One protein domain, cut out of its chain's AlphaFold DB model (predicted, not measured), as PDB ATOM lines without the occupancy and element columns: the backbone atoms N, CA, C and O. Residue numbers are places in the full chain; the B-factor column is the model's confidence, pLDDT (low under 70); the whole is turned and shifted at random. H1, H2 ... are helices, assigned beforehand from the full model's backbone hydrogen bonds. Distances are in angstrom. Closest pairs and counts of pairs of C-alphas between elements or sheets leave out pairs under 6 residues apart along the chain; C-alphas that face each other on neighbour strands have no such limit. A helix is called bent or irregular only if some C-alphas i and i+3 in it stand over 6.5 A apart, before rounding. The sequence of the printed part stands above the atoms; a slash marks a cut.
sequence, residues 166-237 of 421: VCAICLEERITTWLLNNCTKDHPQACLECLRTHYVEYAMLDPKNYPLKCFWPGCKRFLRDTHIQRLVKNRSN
ATOM      1  N   VAL A 166      26.279 -29.627   2.761       97.00
ATOM      2  CA  VAL A 166      25.375 -29.509   1.612       97.00
ATOM      3  C   VAL A 166      23.925 -29.627   2.085       97.00
ATOM      4  O   VAL A 166      23.540 -30.600   2.731       97.00
ATOM      5  N   CYS A 167      23.100 -28.629   1.764       96.25
ATOM      6  CA  CYS A 167      21.680 -28.627   2.101       96.25
ATOM      7  C   CYS A 167      20.920 -29.725   1.343       96.25
ATOM      8  O   CYS A 167      20.936 -29.753   0.119       96.25
ATOM      9  N   ALA A 168      20.141 -30.548   2.045       95.75
ATOM     10  CA  ALA A 168      19.324 -31.610   1.446       95.75
ATOM     11  C   ALA A 168      18.238 -31.137   0.462       95.75
ATOM     12  O   ALA A 168      17.696 -31.949  -0.278       95.75
ATOM     13  N   ILE A 169      17.862 -29.853   0.517       94.44
ATOM     14  CA  ILE A 169      16.739 -29.295  -0.250       94.44
ATOM     15  C   ILE A 169      17.246 -28.500  -1.458       94.44
ATOM     16  O   ILE A 169      16.834 -28.782  -2.576       94.44
ATOM     17  N   CYS A 170      18.142 -27.523  -1.253       95.69
ATOM     18  CA  CYS A 170      18.687 -26.708  -2.349       95.69
ATOM     19  C   CYS A 170      20.018 -27.214  -2.917       95.69
ATOM     20  O   CYS A 170      20.475 -26.672  -3.913       95.69
ATOM     21  N   LEU A 171      20.647 -28.219  -2.295       96.12
ATOM     22  CA  LEU A 171      21.943 -28.787  -2.700       96.12
ATOM     23  C   LEU A 171      23.123 -27.797  -2.690       96.12
ATOM     24  O   LEU A 171      24.181 -28.087  -3.239       96.12
ATOM     25  N   GLU A 172      22.978 -26.650  -2.026       97.25
ATOM     26  CA  GLU A 172      24.051 -25.665  -1.854       97.25
ATOM     27  C   GLU A 172      24.804 -25.875  -0.532       97.25
ATOM     28  O   GLU A 172      24.207 -26.249   0.486       97.25
ATOM     29  N   GLU A 173      26.107 -25.577  -0.522       96.62
ATOM     30  CA  GLU A 173      26.918 -25.535   0.699       96.62
ATOM     31  C   GLU A 173      26.512 -24.340   1.565       96.62
ATOM     32  O   GLU A 173      26.774 -23.179   1.246       96.62
ATOM     33  N   ARG A 174      25.839 -24.623   2.679       95.62
ATOM     34  CA  ARG A 174      25.354 -23.608   3.619       95.62
ATOM     35  C   ARG A 174      25.518 -24.098   5.055       95.62
ATOM     36  O   ARG A 174      25.844 -25.252   5.319       95.62
ATOM     37  N   ILE A 175      25.257 -23.215   6.017       93.25
ATOM     38  CA  ILE A 175      25.104 -23.635   7.413       93.25
ATOM     39  C   ILE A 175      23.769 -24.376   7.521       93.25
ATOM     40  O   ILE A 175      22.687 -23.787   7.429       93.25
ATOM     41  N   THR A 176      23.858 -25.687   7.668       94.69
ATOM     42  CA  THR A 176      22.717 -26.588   7.784       94.69
ATOM     43  C   THR A 176      22.389 -26.861   9.245       94.69
ATOM     44  O   THR A 176      23.219 -26.723  10.144       94.69
ATOM     45  N   THR A 177      21.139 -27.230   9.500       92.25
ATOM     46  CA  THR A 177      20.657 -27.567  10.836       92.25
ATOM     47  C   THR A 177      19.755 -28.793  10.782       92.25
ATOM     48  O   THR A 177      19.099 -29.077   9.775       92.25
ATOM     49  N   TRP A 178      19.726 -29.530  11.887       92.12
ATOM     50  CA  TRP A 178      18.802 -30.635  12.084       92.12
ATOM     51  C   TRP A 178      17.426 -30.077  12.440       92.12
ATOM     52  O   TRP A 178      17.273 -29.349  13.420       92.12
ATOM     53  N   LEU A 179      16.404 -30.450  11.668       89.19
ATOM     54  CA  LEU A 179      15.029 -30.013  11.927       89.19
ATOM     55  C   LEU A 179      14.516 -30.497  13.298       89.19
ATOM     56  O   LEU A 179      13.793 -29.792  13.999       89.19
ATOM     57  N   LEU A 180      14.894 -31.719  13.671       88.06
ATOM     58  CA  LEU A 180      14.509 -32.384  14.908       88.06
ATOM     59  C   LEU A 180      15.718 -33.162  15.427       88.06
ATOM     60  O   LEU A 180      16.097 -34.163  14.823       88.06
ATOM     61  N   ASN A 181      16.255 -32.770  16.584       83.00
ATOM     62  CA  ASN A 181      17.398 -33.450  17.219       83.00
ATOM     63  C   ASN A 181      17.142 -34.937  17.501       83.00
ATOM     64  O   ASN A 181      18.078 -35.709  17.664       83.00
ATOM     65  N   ASN A 182      15.869 -35.333  17.572       81.62
ATOM     66  CA  ASN A 182      15.495 -36.700  17.899       81.62
ATOM     67  C   ASN A 182      15.281 -37.570  16.661       81.62
ATOM     68  O   ASN A 182      15.126 -38.776  16.839       81.62
ATOM     69  N   CYS A 183      15.187 -37.010  15.447       86.62
ATOM     70  CA  CYS A 183      15.030 -37.838  14.247       86.62
ATOM     71  C   CYS A 183      16.180 -38.844  14.115       86.62
ATOM     72  O   CYS A 183      17.235 -38.664  14.722       86.62
ATOM     73  N   THR A 184      15.950 -39.938  13.383       81.56
ATOM     74  CA  THR A 184      17.004 -40.927  13.121       81.56
ATOM     75  C   THR A 184      18.239 -40.207  12.589       81.56
ATOM     76  O   THR A 184      18.116 -39.242  11.830       81.56
ATOM     77  N   LYS A 185      19.424 -40.641  13.038       81.31
ATOM     78  CA  LYS A 185      20.707 -39.975  12.750       81.31
ATOM     79  C   LYS A 185      21.009 -39.862  11.248       81.31
ATOM     80  O   LYS A 185      21.894 -39.108  10.872       81.31
ATOM     81  N   ASP A 186      20.238 -40.560  10.422       89.06
ATOM     82  CA  ASP A 186      20.389 -40.650   8.971       89.06
ATOM     83  C   ASP A 186      19.545 -39.624   8.201       89.06
ATOM     84  O   ASP A 186      19.500 -39.646   6.975       89.06
ATOM     85  N   HIS A 187      18.836 -38.729   8.892       93.75
ATOM     86  CA  HIS A 187      18.129 -37.652   8.208       93.75
ATOM     87  C   HIS A 187      19.122 -36.631   7.653       93.75
ATOM     88  O   HIS A 187      20.003 -36.175   8.379       93.75
ATOM     89  N   PRO A 188      18.979 -36.198   6.397       94.69
ATOM     90  CA  PRO A 188      19.882 -35.200   5.866       94.69
ATOM     91  C   PRO A 188      19.575 -33.834   6.497       94.69
ATOM     92  O   PRO A 188      18.444 -33.536   6.897       94.69
ATOM     93  N   GLN A 189      20.599 -32.993   6.618       95.12
ATOM     94  CA  GLN A 189      20.446 -31.649   7.168       95.12
ATOM     95  C   GLN A 189      20.011 -30.677   6.070       95.12
ATOM     96  O   GLN A 189      20.403 -30.806   4.913       95.12
ATOM     97  N   ALA A 190      19.230 -29.663   6.427       95.38
ATOM     98  CA  ALA A 190      18.801 -28.635   5.487       95.38
ATOM     99  C   ALA A 190      19.173 -27.246   6.008       95.38
ATOM    100  O   ALA A 190      19.304 -27.025   7.216       95.38
ATOM    101  N   CYS A 191      19.377 -26.301   5.094       95.12
ATOM    102  CA  CYS A 191      19.616 -24.915   5.462       95.12
ATOM    103  C   CYS A 191      18.331 -24.298   6.039       95.12
ATOM    104  O   CYS A 191      17.210 -24.685   5.692       95.12
ATOM    105  N   LEU A 192      18.498 -23.322   6.935       92.62
ATOM    106  CA  LEU A 192      17.378 -22.648   7.603       92.62
ATOM    107  C   LEU A 192      16.398 -21.991   6.623       92.62
ATOM    108  O   LEU A 192      15.209 -21.911   6.916       92.62
ATOM    109  N   GLU A 193      16.893 -21.526   5.477       93.00
ATOM    110  CA  GLU A 193      16.086 -20.848   4.465       93.00
ATOM    111  C   GLU A 193      15.135 -21.823   3.767       93.00
ATOM    112  O   GLU A 193      13.927 -21.604   3.771       93.00
ATOM    113  N   CYS A 194      15.634 -22.978   3.314       94.62
ATOM    114  CA  CYS A 194      14.782 -24.022   2.748       94.62
ATOM    115  C   CYS A 194      13.785 -24.584   3.769       94.62
ATOM    116  O   CYS A 194      12.625 -24.799   3.428       94.62
ATOM    117  N   LEU A 195      14.205 -24.788   5.024       93.38
ATOM    118  CA  LEU A 195      13.307 -25.241   6.095       93.38
ATOM    119  C   LEU A 195      12.208 -24.225   6.425       93.38
ATOM    120  O   LEU A 195      11.163 -24.606   6.944       93.38
ATOM    121  N   ARG A 196      12.421 -22.937   6.158       90.44
ATOM    122  CA  ARG A 196      11.387 -21.920   6.335       90.44
ATOM    123  C   ARG A 196      10.472 -21.871   5.122       90.44
ATOM    124  O   ARG A 196       9.279 -22.113   5.265       90.44
ATOM    125  N   THR A 197      11.030 -21.594   3.948       89.50
ATOM    126  CA  THR A 197      10.246 -21.347   2.736       89.50
ATOM    127  C   THR A 197       9.503 -22.601   2.316       89.50
ATOM    128  O   THR A 197       8.279 -22.633   2.346       89.50
ATOM    129  N   HIS A 198      10.221 -23.685   2.023       84.81
ATOM    130  CA  HIS A 198       9.602 -24.891   1.472       84.81
ATOM    131  C   HIS A 198       8.730 -25.650   2.464       84.81
ATOM    132  O   HIS A 198       7.864 -26.416   2.055       84.81
ATOM    133  N   TYR A 199       8.962 -25.457   3.757       82.94
ATOM    134  CA  TYR A 199       8.453 -26.378   4.758       82.94
ATOM    135  C   TYR A 199       7.557 -25.726   5.819       82.94
ATOM    136  O   TYR A 199       6.649 -26.385   6.314       82.94
ATOM    137  N   VAL A 200       7.740 -24.438   6.126       85.62
ATOM    138  CA  VAL A 200       6.793 -23.679   6.960       85.62
ATOM    139  C   VAL A 200       5.839 -22.877   6.076       85.62
ATOM    140  O   VAL A 200       4.634 -23.056   6.197       85.62
ATOM    141  N   GLU A 201       6.341 -22.054   5.152       87.44
ATOM    142  CA  GLU A 201       5.489 -21.147   4.360       87.44
ATOM    143  C   GLU A 201       4.546 -21.916   3.422       87.44
ATOM    144  O   GLU A 201       3.337 -21.702   3.472       87.44
ATOM    145  N   TYR A 202       5.043 -22.890   2.649       87.38
ATOM    146  CA  TYR A 202       4.163 -23.723   1.808       87.38
ATOM    147  C   TYR A 202       3.183 -24.574   2.617       87.38
ATOM    148  O   TYR A 202       2.071 -24.841   2.164       87.38
ATOM    149  N   ALA A 203       3.564 -24.996   3.819       84.44
ATOM    150  CA  ALA A 203       2.674 -25.785   4.652       84.44
ATOM    151  C   ALA A 203       1.589 -24.937   5.333       84.44
ATOM    152  O   ALA A 203       0.548 -25.473   5.698       84.44
ATOM    153  N   MET A 204       1.797 -23.623   5.458       78.25
ATOM    154  CA  MET A 204       0.760 -22.677   5.880       78.25
ATOM    155  C   MET A 204      -0.278 -22.400   4.782       78.25
ATOM    156  O   MET A 204      -1.383 -21.979   5.111       78.25
ATOM    157  N   LEU A 205       0.041 -22.650   3.505       86.50
ATOM    158  CA  LEU A 205      -0.905 -22.466   2.396       86.50
ATOM    159  C   LEU A 205      -2.000 -23.545   2.350       86.50
ATOM    160  O   LEU A 205      -3.093 -23.267   1.863       86.50
ATOM    161  N   ASP A 206      -1.736 -24.754   2.860       85.06
ATOM    162  CA  ASP A 206      -2.723 -25.840   2.921       85.06
ATOM    163  C   ASP A 206      -2.923 -26.326   4.372       85.06
ATOM    164  O   ASP A 206      -2.026 -26.963   4.939       85.06
ATOM    165  N   PRO A 207      -4.113 -26.111   4.973       81.56
ATOM    166  CA  PRO A 207      -4.437 -26.585   6.318       81.56
ATOM    167  C   PRO A 207      -4.238 -28.094   6.514       81.56
ATOM    168  O   PRO A 207      -4.022 -28.540   7.642       81.56
ATOM    169  N   LYS A 208      -4.292 -28.896   5.440       87.56
ATOM    170  CA  LYS A 208      -4.105 -30.355   5.492       87.56
ATOM    171  C   LYS A 208      -2.677 -30.770   5.843       87.56
ATOM    172  O   LYS A 208      -2.469 -31.893   6.299       87.56
ATOM    173  N   ASN A 209      -1.700 -29.880   5.663       87.69
ATOM    174  CA  ASN A 209      -0.302 -30.156   5.986       87.69
ATOM    175  C   ASN A 209      -0.004 -30.062   7.491       87.69
ATOM    176  O   ASN A 209       1.073 -30.474   7.929       87.69
ATOM    177  N   TYR A 210      -0.953 -29.578   8.299       83.62
ATOM    178  CA  TYR A 210      -0.836 -29.569   9.753       83.62
ATOM    179  C   TYR A 210      -1.417 -30.842  10.389       83.62
ATOM    180  O   TYR A 210      -2.533 -31.248  10.060       83.62
ATOM    181  N   PRO A 211      -0.718 -31.450  11.368       88.31
ATOM    182  CA  PRO A 211       0.581 -31.051  11.932       88.31
ATOM    183  C   PRO A 211       1.781 -31.393  11.027       88.31
ATOM    184  O   PRO A 211       1.850 -32.492  10.473       88.31
ATOM    185  N   LEU A 212       2.765 -30.483  10.950       91.31
ATOM    186  CA  LEU A 212       3.964 -30.649  10.115       91.31
ATOM    187  C   LEU A 212       4.742 -31.916  10.500       91.31
ATOM    188  O   LEU A 212       5.067 -32.119  11.673       91.31
ATOM    189  N   LYS A 213       5.073 -32.762   9.520       92.88
ATOM    190  CA  LYS A 213       5.880 -33.988   9.692       92.88
ATOM    191  C   LYS A 213       7.245 -33.815   9.067       92.88
ATOM    192  O   LYS A 213       7.302 -33.226   7.993       92.88
ATOM    193  N   CYS A 214       8.310 -34.325   9.687       92.44
ATOM    194  CA  CYS A 214       9.683 -34.205   9.177       92.44
ATOM    195  C   CYS A 214       9.760 -34.388   7.646       92.44
ATOM    196  O   CYS A 214       9.155 -35.313   7.117       92.44
ATOM    197  N   PHE A 215      10.505 -33.518   6.950       91.75
ATOM    198  CA  PHE A 215      10.549 -33.482   5.480       91.75
ATOM    199  C   PHE A 215      11.145 -34.740   4.825       91.75
ATOM    200  O   PHE A 215      11.029 -34.913   3.615       91.75
ATOM    201  N   TRP A 216      11.799 -35.607   5.602       93.12
ATOM    202  CA  TRP A 216      12.380 -36.839   5.084       93.12
ATOM    203  C   TRP A 216      11.294 -37.892   4.788       93.12
ATOM    204  O   TRP A 216      10.484 -38.189   5.679       93.12
ATOM    205  N   PRO A 217      11.278 -38.499   3.582       91.88
ATOM    206  CA  PRO A 217      10.294 -39.512   3.213       91.88
ATOM    207  C   PRO A 217      10.244 -40.669   4.217       91.88
ATOM    208  O   PRO A 217      11.267 -41.213   4.627       91.88
ATOM    209  N   GLY A 218       9.034 -41.045   4.634       91.50
ATOM    210  CA  GLY A 218       8.815 -42.139   5.587       91.50
ATOM    211  C   GLY A 218       8.953 -41.755   7.065       91.50
ATOM    212  O   GLY A 218       8.557 -42.540   7.931       91.50
ATOM    213  N   CYS A 219       9.417 -40.545   7.400       93.19
ATOM    214  CA  CYS A 219       9.437 -40.118   8.793       93.19
ATOM    215  C   CYS A 219       8.044 -39.693   9.283       93.19
ATOM    216  O   CYS A 219       7.462 -38.710   8.829       93.19
ATOM    217  N   LYS A 220       7.523 -40.398  10.293       93.62
ATOM    218  CA  LYS A 220       6.212 -40.106  10.907       93.62
ATOM    219  C   LYS A 220       6.280 -39.108  12.072       93.62
ATOM    220  O   LYS A 220       5.302 -38.949  12.797       93.62
ATOM    221  N   ARG A 221       7.431 -38.467  12.311       93.31
ATOM    222  CA  ARG A 221       7.617 -37.579  13.469       93.31
ATOM    223  C   ARG A 221       7.081 -36.184  13.189       93.31
ATOM    224  O   ARG A 221       7.456 -35.559  12.201       93.31
ATOM    225  N   PHE A 222       6.259 -35.697  14.110       93.00
ATOM    226  CA  PHE A 222       5.652 -34.375  14.047       93.00
ATOM    227  C   PHE A 222       6.565 -33.303  14.643       93.00
ATOM    228  O   PHE A 222       7.225 -33.520  15.668       93.00
ATOM    229  N   LEU A 223       6.574 -32.126  14.026       91.56
ATOM    230  CA  LEU A 223       7.181 -30.941  14.604       91.56
ATOM    231  C   LEU A 223       6.276 -30.373  15.689       91.56
ATOM    232  O   LEU A 223       5.106 -30.086  15.469       91.56
ATOM    233  N   ARG A 224       6.865 -30.174  16.867       90.50
ATOM    234  CA  ARG A 224       6.265 -29.358  17.929       90.50
ATOM    235  C   ARG A 224       6.340 -27.876  17.570       90.50
ATOM    236  O   ARG A 224       7.324 -27.449  16.962       90.50
ATOM    237  N   ASP A 225       5.397 -27.093  18.079       84.69
ATOM    238  CA  ASP A 225       5.336 -25.638  17.888       84.69
ATOM    239  C   ASP A 225       6.634 -24.928  18.289       84.69
ATOM    240  O   ASP A 225       7.051 -23.970  17.646       84.69
ATOM    241  N   THR A 226       7.353 -25.443  19.291       86.50
ATOM    242  CA  THR A 226       8.651 -24.895  19.717       86.50
ATOM    243  C   THR A 226       9.743 -24.991  18.647       86.50
ATOM    244  O   THR A 226      10.654 -24.163  18.632       86.50
ATOM    245  N   HIS A 227       9.673 -25.973  17.742       87.88
ATOM    246  CA  HIS A 227      10.588 -26.083  16.603       87.88
ATOM    247  C   HIS A 227      10.194 -25.109  15.493       87.88
ATOM    248  O   HIS A 227      11.056 -24.412  14.963       87.88
ATOM    249  N   ILE A 228       8.893 -25.000  15.207       88.25
ATOM    250  CA  ILE A 228       8.354 -24.058  14.217       88.25
ATOM    251  C   ILE A 228       8.709 -22.623  14.632       88.25
ATOM    252  O   ILE A 228       9.274 -21.865  13.848       88.25
ATOM    253  N   GLN A 229       8.510 -22.278  15.907       85.56
ATOM    254  CA  GLN A 229       8.887 -20.974  16.449       85.56
ATOM    255  C   GLN A 229      10.386 -20.684  16.322       85.56
ATOM    256  O   GLN A 229      10.743 -19.543  16.051       85.56
ATOM    257  N   ARG A 230      11.278 -21.673  16.485       86.06
ATOM    258  CA  ARG A 230      12.726 -21.467  16.274       86.06
ATOM    259  C   ARG A 230      13.053 -21.143  14.817       86.06
ATOM    260  O   ARG A 230      13.847 -20.239  14.562       86.06
ATOM    261  N   LEU A 231      12.420 -21.837  13.869       87.62
ATOM    262  CA  LEU A 231      12.605 -21.583  12.437       87.62
ATOM    263  C   LEU A 231      12.100 -20.192  12.035       87.62
ATOM    264  O   LEU A 231      12.745 -19.507  11.241       87.62
ATOM    265  N   VAL A 232      10.987 -19.743  12.619       84.50
ATOM    266  CA  VAL A 232      10.421 -18.412  12.363       84.50
ATOM    267  C   VAL A 232      11.245 -17.312  13.049       84.50
ATOM    268  O   VAL A 232      11.614 -16.336  12.397       84.50
ATOM    269  N   LYS A 233      11.626 -17.482  14.325       82.25
ATOM    270  CA  LYS A 233      12.363 -16.469  15.110       82.25
ATOM    271  C   LYS A 233      13.739 -16.132  14.537       82.25
ATOM    272  O   LYS A 233      14.136 -14.979  14.594       82.25
ATOM    273  N   ASN A 234      14.429 -17.069  13.884       71.31
ATOM    274  CA  ASN A 234      15.730 -16.793  13.253       71.31
ATOM    275  C   ASN A 234      15.674 -15.790  12.072       71.31
ATOM    276  O   ASN A 234      16.696 -15.529  11.445       71.31
ATOM    277  N   ARG A 235      14.500 -15.243  11.712       64.25
ATOM    278  CA  ARG A 235      14.342 -14.210  10.670       64.25
ATOM    279  C   ARG A 235      14.777 -12.825  11.158       64.25
ATOM    280  O   ARG A 235      15.233 -12.016  10.356       64.25
ATOM    281  N   SER A 236      14.707 -12.575  12.468       54.25
ATOM    282  CA  SER A 236      14.925 -11.246  13.053       54.25
ATOM    283  C   SER A 236      16.371 -10.749  12.997       54.25
ATOM    284  O   SER A 236      16.608  -9.584  13.288       54.25
ATOM    285  N   ASN A 237      17.337 -11.587  12.608       58.00
ATOM    286  CA  ASN A 237      18.741 -11.189  12.640       58.00
ATOM    287  C   ASN A 237      19.226 -10.439  11.394       58.00
ATOM    288  O   ASN A 237      20.329  -9.910  11.472       58.00
TER     289      ASN A 237
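Overview. This is residues 166 to 237 of the 421 residues of the protein "Hypothetical protein" of Amphiprora paludosa (UniProt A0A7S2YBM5). With little regular structure, the domain is two helices, H2 packed crosswise on the longer H1, with two long loops, residues 166 to 191 and 206 to 224, making much of the rest. The printed part has 72 residues, with two named helices, H1 then H2, and no named strand; the class is all helix, with 23 residues in named elements. It is compact, with a radius of gyration of the C-alphas of 11.7 A, and rounded, spanning 32 by 30 by 19 A.

Arrangement. H1, residues 192 to 205, and H2, residues 225 to 233, touch; their closest C-alphas, of Arg 196 and Leu 231, are 6.2 A apart. They run opposite ways at a steep tilt of 63 degrees. Before H1, residues 176 to 177 pair with residues 190 to 191, antiparallel. Every O i to N i+4 pair is within hydrogen-bond range in H2, and 7 of 10 in H1.

Along the chain. H1 begins at C-alpha 192 (17.378, -22.648, 7.603) and is 19.0 A long. It is neither bent nor irregular, but only just: C-alphas 198 and 201 are 6.3 A apart. H2, 11.9 A long, ends at C-alpha 233 (12.363, -16.469, 15.110).

Size, cuts and confidence. The C-alphas farthest apart, of Gly 218 and Asn 237, are 33.3 A apart. The link from H1 to H2 is long, with 19 residues. The printed part has no cut. Its mean pLDDT is 88.3; residues 235 to 237 are under 70.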